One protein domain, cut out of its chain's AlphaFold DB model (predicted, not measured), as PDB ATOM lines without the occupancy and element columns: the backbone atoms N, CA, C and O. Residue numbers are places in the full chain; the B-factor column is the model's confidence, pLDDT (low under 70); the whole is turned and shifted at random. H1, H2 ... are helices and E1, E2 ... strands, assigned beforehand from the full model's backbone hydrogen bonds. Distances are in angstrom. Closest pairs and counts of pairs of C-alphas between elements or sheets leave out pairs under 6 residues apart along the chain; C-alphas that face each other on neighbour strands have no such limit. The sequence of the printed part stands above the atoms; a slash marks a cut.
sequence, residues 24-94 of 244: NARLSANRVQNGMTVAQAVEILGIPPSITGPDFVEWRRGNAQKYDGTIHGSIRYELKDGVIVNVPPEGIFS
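Overview. This is residues 24 to 94 of the 244 residues of an uncharacterized protein of Massilia flava (UniProt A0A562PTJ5). With little regular structure, the domain is a small sheet with H2 over one face, H1 folding back beside H2, and a long loop, residues 60 to 74, beyond one end of E1 and E2. The 71 printed residues, 27 in named elements, run H1, H2, E1, E2, E3: class mixed, compact, radius of gyration of the C-alphas 11.0 A, spans 32 by 25 by 21 A. E1, E2, E3 form a meander, each strand the antiparallel neighbour of the one before.

Along the chain. H1, residues 24 to 29, begins at C-alpha (173.253, 125.075, 186.329). H2 is residues 38 to 45, 10.4 A. E1 is residues 56 to 59; E2, residues 75 to 80, 16.8 A; E3, residues 83 to 85, ends at (177.439, 114.222, 167.928).

Arrangement. Hairpin H1 and H2 touch, closest C-alphas Ala 25 and Leu 45, 4.9 A, at a steep tilt of 42 degrees, opposite ways. H2 is on the sheet, height 8.6 A; H1 only grazes it. In hairpins E1-E2 and E2-E3, N 57 and O 77, and N 80 and O 83, are 2.9 A apart, within hydrogen-bond range, as is every O i to N i+4 pair in H1 and H2.

Size, cuts and confidence. The printed part has no cut. The E1 to E2 link is long; pLDDT is under 70 at residues 63 to 65 and 68 to 69.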
ATOM      1  N   ASN A  24     174.221 124.886 187.404       78.94
ATOM      2  CA  ASN A  24     173.253 125.075 186.329       78.94
ATOM      3  C   ASN A  24     173.779 124.561 184.984       78.94
ATOM      4  O   ASN A  24     173.015 123.945 184.246       78.94
ATOM      5  N   ALA A  25     175.073 124.719 184.695       80.12
ATOM      6  CA  ALA A  25     175.707 124.187 183.490       80.12
ATOM      7  C   ALA A  25     175.644 122.652 183.445       80.12
ATOM      8  O   ALA A  25     175.329 122.086 182.404       80.12
ATOM      9  N   ARG A  26     175.841 121.962 184.580       82.25
ATOM     10  CA  ARG A  26     175.692 120.496 184.660       82.25
ATOM     11  C   ARG A  26     174.273 120.035 184.315       82.25
ATOM     12  O   ARG A  26     174.111 119.098 183.545       82.25
ATOM     13  N   LEU A  27     173.255 120.674 184.892       83.94
ATOM     14  CA  LEU A  27     171.856 120.344 184.593       83.94
ATOM     15  C   LEU A  27     171.499 120.703 183.147       83.94
ATOM     16  O   LEU A  27     170.802 119.953 182.470       83.94
ATOM     17  N   SER A  28     172.029 121.824 182.659       91.25
ATOM     18  CA  SER A  28     171.791 122.303 181.300       91.25
ATOM     19  C   SER A  28     172.481 121.457 180.241       91.25
ATOM     20  O   SER A  28     171.956 121.351 179.142       91.25
ATOM     21  N   ALA A  29     173.597 120.808 180.566       92.06
ATOM     22  CA  ALA A  29     174.313 119.937 179.645       92.06
ATOM     23  C   ALA A  29     173.455 118.771 179.131       92.06
ATOM     24  O   ALA A  29     173.566 118.395 177.973       92.06
ATOM     25  N   ASN A  30     172.519 118.259 179.933       92.50
ATOM     26  CA  ASN A  30     171.588 117.228 179.463       92.50
ATOM     27  C   ASN A  30     170.585 117.734 178.412       92.50
ATOM     28  O   ASN A  30     169.908 116.922 177.793       92.50
ATOM     29  N   ARG A  31     170.465 119.054 178.217       94.38
ATOM     30  CA  ARG A  31     169.591 119.658 177.199       94.38
ATOM     31  C   ARG A  31     170.275 119.820 175.841       94.38
ATOM     32  O   ARG A  31     169.592 120.118 174.868       94.38
ATOM     33  N   VAL A  32     171.597 119.654 175.770       95.31
ATOM     34  CA  VAL A  32     172.327 119.642 174.498       95.31
ATOM     35  C   VAL A  32     172.028 118.327 173.781       95.31
ATOM     36  O   VAL A  32     171.986 117.279 174.419       95.31
ATOM     37  N   GLN A  33     171.805 118.375 172.469       95.88
ATOM     38  CA  GLN A  33     171.427 117.217 171.655       95.88
ATOM     39  C   GLN A  33     172.307 117.102 170.408       95.88
ATOM     40  O   GLN A  33     172.968 118.059 169.998       95.88
ATOM     41  N   ASN A  34     172.287 115.922 169.786       96.56
ATOM     42  CA  ASN A  34     172.949 115.694 168.505       96.56
ATOM     43  C   ASN A  34     172.412 116.642 167.423       96.56
ATOM     44  O   ASN A  34     171.216 116.927 167.377       96.56
ATOM     45  N   GLY A  35     173.301 117.111 166.550       96.44
ATOM     46  CA  GLY A  35     172.992 118.058 165.476       96.44
ATOM     47  C   GLY A  35     173.030 119.532 165.892       96.44
ATOM     48  O   GLY A  35     172.975 120.398 165.023       96.44
ATOM     49  N   MET A  36     173.167 119.845 167.185       97.94
ATOM     50  CA  MET A  36     173.347 121.227 167.639       97.94
ATOM     51  C   MET A  36     174.737 121.760 167.283       97.94
ATOM     52  O   MET A  36     175.735 121.048 167.346       97.94
ATOM     53  N   THR A  37     174.824 123.046 166.964       97.88
ATOM     54  CA  THR A  37     176.099 123.759 166.809       97.88
ATOM     55  C   THR A  37     176.726 124.077 168.169       97.88
ATOM     56  O   THR A  37     176.046 124.130 169.200       97.88
ATOM     57  N   VAL A  38     178.027 124.383 168.181       96.44
ATOM     58  CA  VAL A  38     178.721 124.849 169.396       96.44
ATOM     59  C   VAL A  38     178.071 126.115 169.966       96.44
ATOM     60  O   VAL A  38     177.936 126.235 171.180       96.44
ATOM     61  N   ALA A  39     177.617 127.037 169.110       96.94
ATOM     62  CA  ALA A  39     176.960 128.271 169.541       96.94
ATOM     63  C   ALA A  39     175.660 127.996 170.319       96.94
ATOM     64  O   ALA A  39     175.456 128.559 171.393       96.94
ATOM     65  N   GLN A  40     174.830 127.068 169.832       97.50
ATOM     66  CA  GLN A  40     173.608 126.645 170.529       97.50
ATOM     67  C   GLN A  40     173.924 125.981 171.877       97.50
ATOM     68  O   GLN A  40     173.255 126.238 172.877       97.50
ATOM     69  N   ALA A  41     174.981 125.166 171.947       95.81
ATOM     70  CA  ALA A  41     175.413 124.579 173.214       95.81
ATOM     71  C   ALA A  41     175.914 125.636 174.214       95.81
ATOM     72  O   ALA A  41     175.634 125.519 175.407       95.81
ATOM     73  N   VAL A  42     176.606 126.684 173.751       94.88
ATOM     74  CA  VAL A  42     177.028 127.818 174.596       94.88
ATOM     75  C   VAL A  42     175.824 128.562 175.165       94.88
ATOM     76  O   VAL A  42     175.828 128.886 176.352       94.88
ATOM     77  N   GLU A  43     174.783 128.781 174.364       94.81
ATOM     78  CA  GLU A  43     173.539 129.404 174.826       94.81
ATOM     79  C   GLU A  43     172.858 128.563 175.919       94.81
ATOM     80  O   GLU A  43     172.491 129.087 176.972       94.81
ATOM     81  N   ILE A  44     172.773 127.242 175.725       94.19
ATOM     82  CA  ILE A  44     172.193 126.311 176.708       94.19
ATOM     83  C   ILE A  44     173.002 126.286 178.011       94.19
ATOM     84  O   ILE A  44     172.427 126.257 179.103       94.19
ATOM     85  N   LEU A  45     174.332 126.242 177.906       91.19
ATOM     86  CA  LEU A  45     175.230 126.131 179.058       91.19
ATOM     87  C   LEU A  45     175.451 127.468 179.774       91.19
ATOM     88  O   LEU A  45     175.845 127.466 180.941       91.19
ATOM     89  N   GLY A  46     175.196 128.591 179.098       90.38
ATOM     90  CA  GLY A  46     175.367 129.945 179.624       90.38
ATOM     91  C   GLY A  46     176.828 130.361 179.825       90.38
ATOM     92  O   GLY A  46     177.088 131.368 180.481       90.38
ATOM     93  N   ILE A  47     177.783 129.584 179.305       89.25
ATOM     94  CA  ILE A  47     179.224 129.836 179.405       89.25
ATOM     95  C   ILE A  47     179.946 129.383 178.124       89.25
ATOM     96  O   ILE A  47     179.571 128.361 177.539       89.25
ATOM     97  N   PRO A  48     181.000 130.095 177.686       92.12
ATOM     98  CA  PRO A  48     181.821 129.665 176.558       92.12
ATOM     99  C   PRO A  48     182.667 128.432 176.923       92.12
ATOM    100  O   PRO A  48     182.960 128.219 178.107       92.12
ATOM    101  N   PRO A  49     183.072 127.616 175.934       93.75
ATOM    102  CA  PRO A  49     183.933 126.471 176.185       93.75
ATOM    103  C   PRO A  49     185.312 126.905 176.663       93.75
ATOM    104  O   PRO A  49     185.822 127.964 176.300       93.75
ATOM    105  N   SER A  50     185.927 126.057 177.479       92.31
ATOM    106  CA  SER A  50     187.293 126.270 177.959       92.31
ATOM    107  C   SER A  50     188.324 125.823 176.928       92.31
ATOM    108  O   SER A  50     189.425 126.365 176.887       92.31
ATOM    109  N   ILE A  51     187.991 124.800 176.136       93.25
ATOM    110  CA  ILE A  51     188.851 124.228 175.099       93.25
ATOM    111  C   ILE A  51     187.978 123.899 173.891       93.25
ATOM    112  O   ILE A  51     186.940 123.249 174.028       93.25
ATOM    113  N   THR A  52     188.438 124.297 172.710       95.50
ATOM    114  CA  THR A  52     187.829 123.933 171.429       95.50
ATOM    115  C   THR A  52     188.891 123.240 170.587       95.50
ATOM    116  O   THR A  52     189.924 123.836 170.283       95.50
ATOM    117  N   GLY A  53     188.662 121.970 170.267       93.94
ATOM    118  CA  GLY A  53     189.471 121.183 169.338       93.94
ATOM    119  C   GLY A  53     188.796 121.063 167.967       93.94
ATOM    120  O   GLY A  53     187.665 121.521 167.797       93.94
ATOM    121  N   PRO A  54     189.464 120.439 166.981       93.31
ATOM    122  CA  PRO A  54     188.881 120.212 165.655       93.31
ATOM    123  C   PRO A  54     187.683 119.246 165.685       93.31
ATOM    124  O   PRO A  54     186.787 119.342 164.854       93.31
ATOM    125  N   ASP A  55     187.662 118.336 166.654       96.38
ATOM    126  CA  ASP A  55     186.741 117.204 166.783       96.38
ATOM    127  C   ASP A  55     186.006 117.181 168.135       96.38
ATOM    128  O   ASP A  55     185.273 116.242 168.442       96.38
ATOM    129  N   PHE A  56     186.179 118.204 168.977       96.12
ATOM    130  CA  PHE A  56     185.481 118.292 170.257       96.12
ATOM    131  C   PHE A  56     185.395 119.718 170.795       96.12
ATOM    132  O   PHE A  56     186.182 120.600 170.454       96.12
ATOM    133  N   VAL A  57     184.483 119.908 171.740       96.06
ATOM    134  CA  VAL A  57     184.395 121.110 172.566       96.06
ATOM    135  C   VAL A  57     184.242 120.716 174.034       96.06
ATOM    136  O   VAL A  57     183.531 119.763 174.362       96.06
ATOM    137  N   GLU A  58     184.952 121.404 174.926       94.25
ATOM    138  CA  GLU A  58     185.059 121.027 176.334       94.25
ATOM    139  C   GLU A  58     184.930 122.238 177.271       94.25
ATOM    140  O   GLU A  58     185.620 123.250 177.122       94.25
ATOM    141  N   TRP A  59     184.091 122.105 178.300       92.12
ATOM    142  CA  TRP A  59     183.986 123.033 179.425       92.12
ATOM    143  C   TRP A  59     184.593 122.375 180.657       92.12
ATOM    144  O   TRP A  59     184.062 121.403 181.212       92.12
ATOM    145  N   ARG A  60     185.722 122.927 181.101       87.44
ATOM    146  CA  ARG A  60     186.385 122.519 182.335       87.44
ATOM    147  C   ARG A  60     186.004 123.476 183.445       87.44
ATOM    148  O   ARG A  60     186.025 124.693 183.282       87.44
ATOM    149  N   ARG A  61     185.729 122.918 184.617       76.56
ATOM    150  CA  ARG A  61     185.810 123.687 185.854       76.56
ATOM    151  C   ARG A  61     187.297 123.729 186.229       76.56
ATOM    152  O   ARG A  61     188.007 122.761 185.968       76.56
ATOM    153  N   GLY A  62     187.786 124.871 186.717       71.31
ATOM    154  CA  GLY A  62     189.220 125.098 186.961       71.31
ATOM    155  C   GLY A  62     189.911 123.997 187.786       71.31
ATOM    156  O   GLY A  62     189.258 123.132 188.362       71.31
ATOM    157  N   ASN A  63     191.243 124.067 187.874       62.41
ATOM    158  CA  ASN A  63     192.191 122.980 188.196       62.41
ATOM    159  C   ASN A  63     191.895 122.012 189.372       62.41
ATOM    160  O   ASN A  63     192.557 120.983 189.454       62.41
ATOM    161  N   ALA A  64     190.940 122.280 190.267       59.38
ATOM    162  CA  ALA A  64     190.658 121.452 191.445       59.38
ATOM    163  C   ALA A  64     189.295 120.728 191.439       59.38
ATOM    164  O   ALA A  64     189.067 119.888 192.307       59.38
ATOM    165  N   GLN A  65     188.370 121.025 190.515       69.25
ATOM    166  CA  GLN A  65     187.004 120.479 190.578       69.25
ATOM    167  C   GLN A  65     186.616 119.773 189.279       69.25
ATOM    168  O   GLN A  65     186.542 120.393 188.226       69.25
ATOM    169  N   LYS A  66     186.334 118.471 189.367       77.00
ATOM    170  CA  LYS A  66     185.851 117.648 188.251       77.00
ATOM    171  C   LYS A  66     184.327 117.528 188.297       77.00
ATOM    172  O   LYS A  66     183.729 117.569 189.369       77.00
ATOM    173  N   TYR A  67     183.696 117.377 187.138       78.06
ATOM    174  CA  TYR A  67     182.291 116.993 187.051       78.06
ATOM    175  C   TYR A  67     182.134 115.484 187.256       78.06
ATOM    176  O   TYR A  67     182.539 114.686 186.408       78.06
ATOM    177  N   ASP A  68     181.503 115.095 188.360       65.88
ATOM    178  CA  ASP A  68     181.182 113.694 188.630       65.88
ATOM    179  C   ASP A  68     180.231 113.116 187.574       65.88
ATOM    180  O   ASP A  68     179.282 113.777 187.137       65.88
ATOM    181  N   GLY A  69     180.459 111.855 187.198       64.94
ATOM    182  CA  GLY A  69     179.634 111.135 186.223       64.94
ATOM    183  C   GLY A  69     180.047 111.311 184.761       64.94
ATOM    184  O   GLY A  69     179.313 110.882 183.883       64.94
ATOM    185  N   THR A  70     181.208 111.915 184.494       73.50
ATOM    186  CA  THR A  70     181.821 111.960 183.155       73.50
ATOM    187  C   THR A  70     183.172 111.250 183.160       73.50
ATOM    188  O   THR A  70     183.829 111.133 184.201       73.50
ATOM    189  N   ILE A  71     183.609 110.790 181.986       71.69
ATOM    190  CA  ILE A  71     184.908 110.122 181.811       71.69
ATOM    191  C   ILE A  71     186.059 111.088 182.133       71.69
ATOM    192  O   ILE A  71     186.998 110.725 182.841       71.69
ATOM    193  N   HIS A  72     185.962 112.336 181.667       74.06
ATOM    194  CA  HIS A  72     187.045 113.321 181.741       74.06
ATOM    195  C   HIS A  72     186.950 114.275 182.938       74.06
ATOM    196  O   HIS A  72     187.879 115.040 183.194       74.06
ATOM    197  N   GLY A  73     185.855 114.231 183.702       82.31
ATOM    198  CA  GLY A  73     185.605 115.226 184.742       82.31
ATOM    199  C   GLY A  73     185.237 116.600 184.174       82.31
ATOM    200  O   GLY A  73     185.410 117.601 184.868       82.31
ATOM    201  N   SER A  74     184.748 116.654 182.937       88.44
ATOM    202  CA  SER A  74     184.382 117.858 182.188       88.44
ATOM    203  C   SER A  74     183.106 117.623 181.380       88.44
ATOM    204  O   SER A  74     182.714 116.483 181.127       88.44
ATOM    205  N   ILE A  75     182.447 118.710 180.980       91.56
ATOM    206  CA  ILE A  75     181.390 118.664 179.964       91.56
ATOM    207  C   ILE A  75     182.126 118.639 178.631       91.56
ATOM    208  O   ILE A  75     182.772 119.624 178.287       91.56
ATOM    209  N   ARG A  76     182.081 117.523 177.906       93.00
ATOM    210  CA  ARG A  76     182.726 117.390 176.598       93.00
ATOM    211  C   ARG A  76     181.716 116.860 175.596       93.00
ATOM    212  O   ARG A  76     181.044 115.874 175.884       93.00
ATOM    213  N   TYR A  77     181.655 117.502 174.439       94.88
ATOM    214  CA  TYR A  77     180.912 117.016 173.283       94.88
ATOM    215  C   TYR A  77     181.874 116.751 172.138       94.88
ATOM    216  O   TYR A  77     182.831 117.504 171.941       94.88
ATOM    217  N   GLU A  78     181.616 115.681 171.397       95.44
ATOM    218  CA  GLU A  78     182.316 115.384 170.152       95.44
ATOM    219  C   GLU A  78     181.690 116.190 169.018       95.44
ATOM    220  O   GLU A  78     180.478 116.425 169.003       95.44
ATOM    221  N   LEU A  79     182.527 116.633 168.086       97.25
ATOM    222  CA  LEU A  79     182.126 117.392 166.917       97.25
ATOM    223  C   LEU A  79     182.390 116.574 165.659       97.25
ATOM    224  O   LEU A  79     183.456 115.984 165.493       97.25
ATOM    225  N   LYS A  80     181.433 116.603 164.740       97.44
ATOM    226  CA  LYS A  80     181.605 116.134 163.369       97.44
ATOM    227  C   LYS A  80     181.037 117.198 162.446       97.44
ATOM    228  O   LYS A  80     179.899 117.611 162.633       97.44
ATOM    229  N   ASP A  81     181.849 117.692 161.517       96.12
ATOM    230  CA  ASP A  81     181.462 118.753 160.575       96.12
ATOM    231  C   ASP A  81     180.887 120.009 161.271       96.12
ATOM    232  O   ASP A  81     179.952 120.650 160.798       96.12
ATOM    233  N   GLY A  82     181.439 120.354 162.442       94.06
ATOM    234  CA  GLY A  82     181.047 121.535 163.221       94.06
ATOM    235  C   GLY A  82     179.772 121.387 164.063       94.06
ATOM    236  O   GLY A  82     179.404 122.337 164.762       94.06
ATOM    237  N   VAL A  83     179.123 120.218 164.054       97.69
ATOM    238  CA  VAL A  83     177.949 119.924 164.892       97.69
ATOM    239  C   VAL A  83     178.248 118.868 165.951       97.69
ATOM    240  O   VAL A  83     179.103 118.003 165.773       97.69
ATOM    241  N   ILE A  84     177.529 118.949 167.066       97.25
ATOM    242  CA  ILE A  84     177.632 118.040 168.203       97.25
ATOM    243  C   ILE A  84     177.060 116.673 167.839       97.25
ATOM    244  O   ILE A  84     175.954 116.571 167.305       97.25
ATOM    245  N   VAL A  85     177.808 115.623 168.163       95.88
ATOM    246  CA  VAL A  85     177.439 114.222 167.928       95.88
ATOM    247  C   VAL A  85     177.683 113.364 169.174       95.88
ATOM    248  O   VAL A  85     178.300 113.805 170.143       95.88
ATOM    249  N   ASN A  86     177.183 112.124 169.144       91.62
ATOM    250  CA  ASN A  86     177.347 111.104 170.187       91.62
ATOM    251  C   ASN A  86     176.833 111.502 171.585       91.62
ATOM    252  O   ASN A  86     177.227 110.919 172.596       91.62
ATOM    253  N   VAL A  87     175.899 112.453 171.659       91.62
ATOM    254  CA  VAL A  87     175.171 112.776 172.886       91.62
ATOM    255  C   VAL A  87     174.112 111.702 173.139       91.62
ATOM    256  O   VAL A  87     173.281 111.456 172.257       91.62
ATOM    257  N   PRO A  88     174.103 111.058 174.319       89.38
ATOM    258  CA  PRO A  88     173.051 110.118 174.674       89.38
ATOM    259  C   PRO A  88     171.675 110.800 174.685       89.38
ATOM    260  O   PRO A  88     171.598 111.949 175.125       89.38
ATOM    261  N   PRO A  89     170.590 110.121 174.270       87.75
ATOM    262  CA  PRO A  89     169.237 110.693 174.262       87.75
ATOM    263  C   PRO A  89     168.811 111.297 175.608       87.75
ATOM    264  O   PRO A  89     168.143 112.325 175.663       87.75
ATOM    265  N   GLU A  90     169.234 110.668 176.699       88.19
ATOM    266  CA  GLU A  90     168.965 111.078 178.075       88.19
ATOM    267  C   GLU A  90     169.922 112.170 178.615       88.19
ATOM    268  O   GLU A  90     169.766 112.639 179.746       88.19
ATOM    269  N   GLY A  91     170.923 112.573 177.825       90.06
ATOM    270  CA  GLY A  91     171.960 113.539 178.186       90.06
ATOM    271  C   GLY A  91     173.224 112.913 178.792       90.06
ATOM    272  O   GLY A  91     173.242 111.767 179.248       90.06
ATOM    273  N   ILE A  92     174.315 113.686 178.812       88.75
ATOM    274  CA  ILE A  92     175.658 113.218 179.213       88.75
ATOM    275  C   ILE A  92     175.846 113.006 180.730       88.75
ATOM    276  O   ILE A  92     176.820 112.381 181.139       88.75
ATOM    277  N   PHE A  93     174.938 113.508 181.574       89.25
ATOM    278  CA  PHE A  93     174.949 113.338 183.042       89.25
ATOM    279  C   PHE A  93     173.781 112.508 183.580       89.25
ATOM    280  O   PHE A  93     173.553 112.485 184.803       89.25
ATOM    281  N   SER A  94     173.020 111.882 182.687       87.75
ATOM    282  CA  SER A  94     171.938 110.965 183.032       87.75
ATOM    283  C   SER A  94     172.421 109.786 183.877       87.75
ATOM    284  O   SER A  94     173.617 109.508 183.977       87.75
TER     285      SER A  94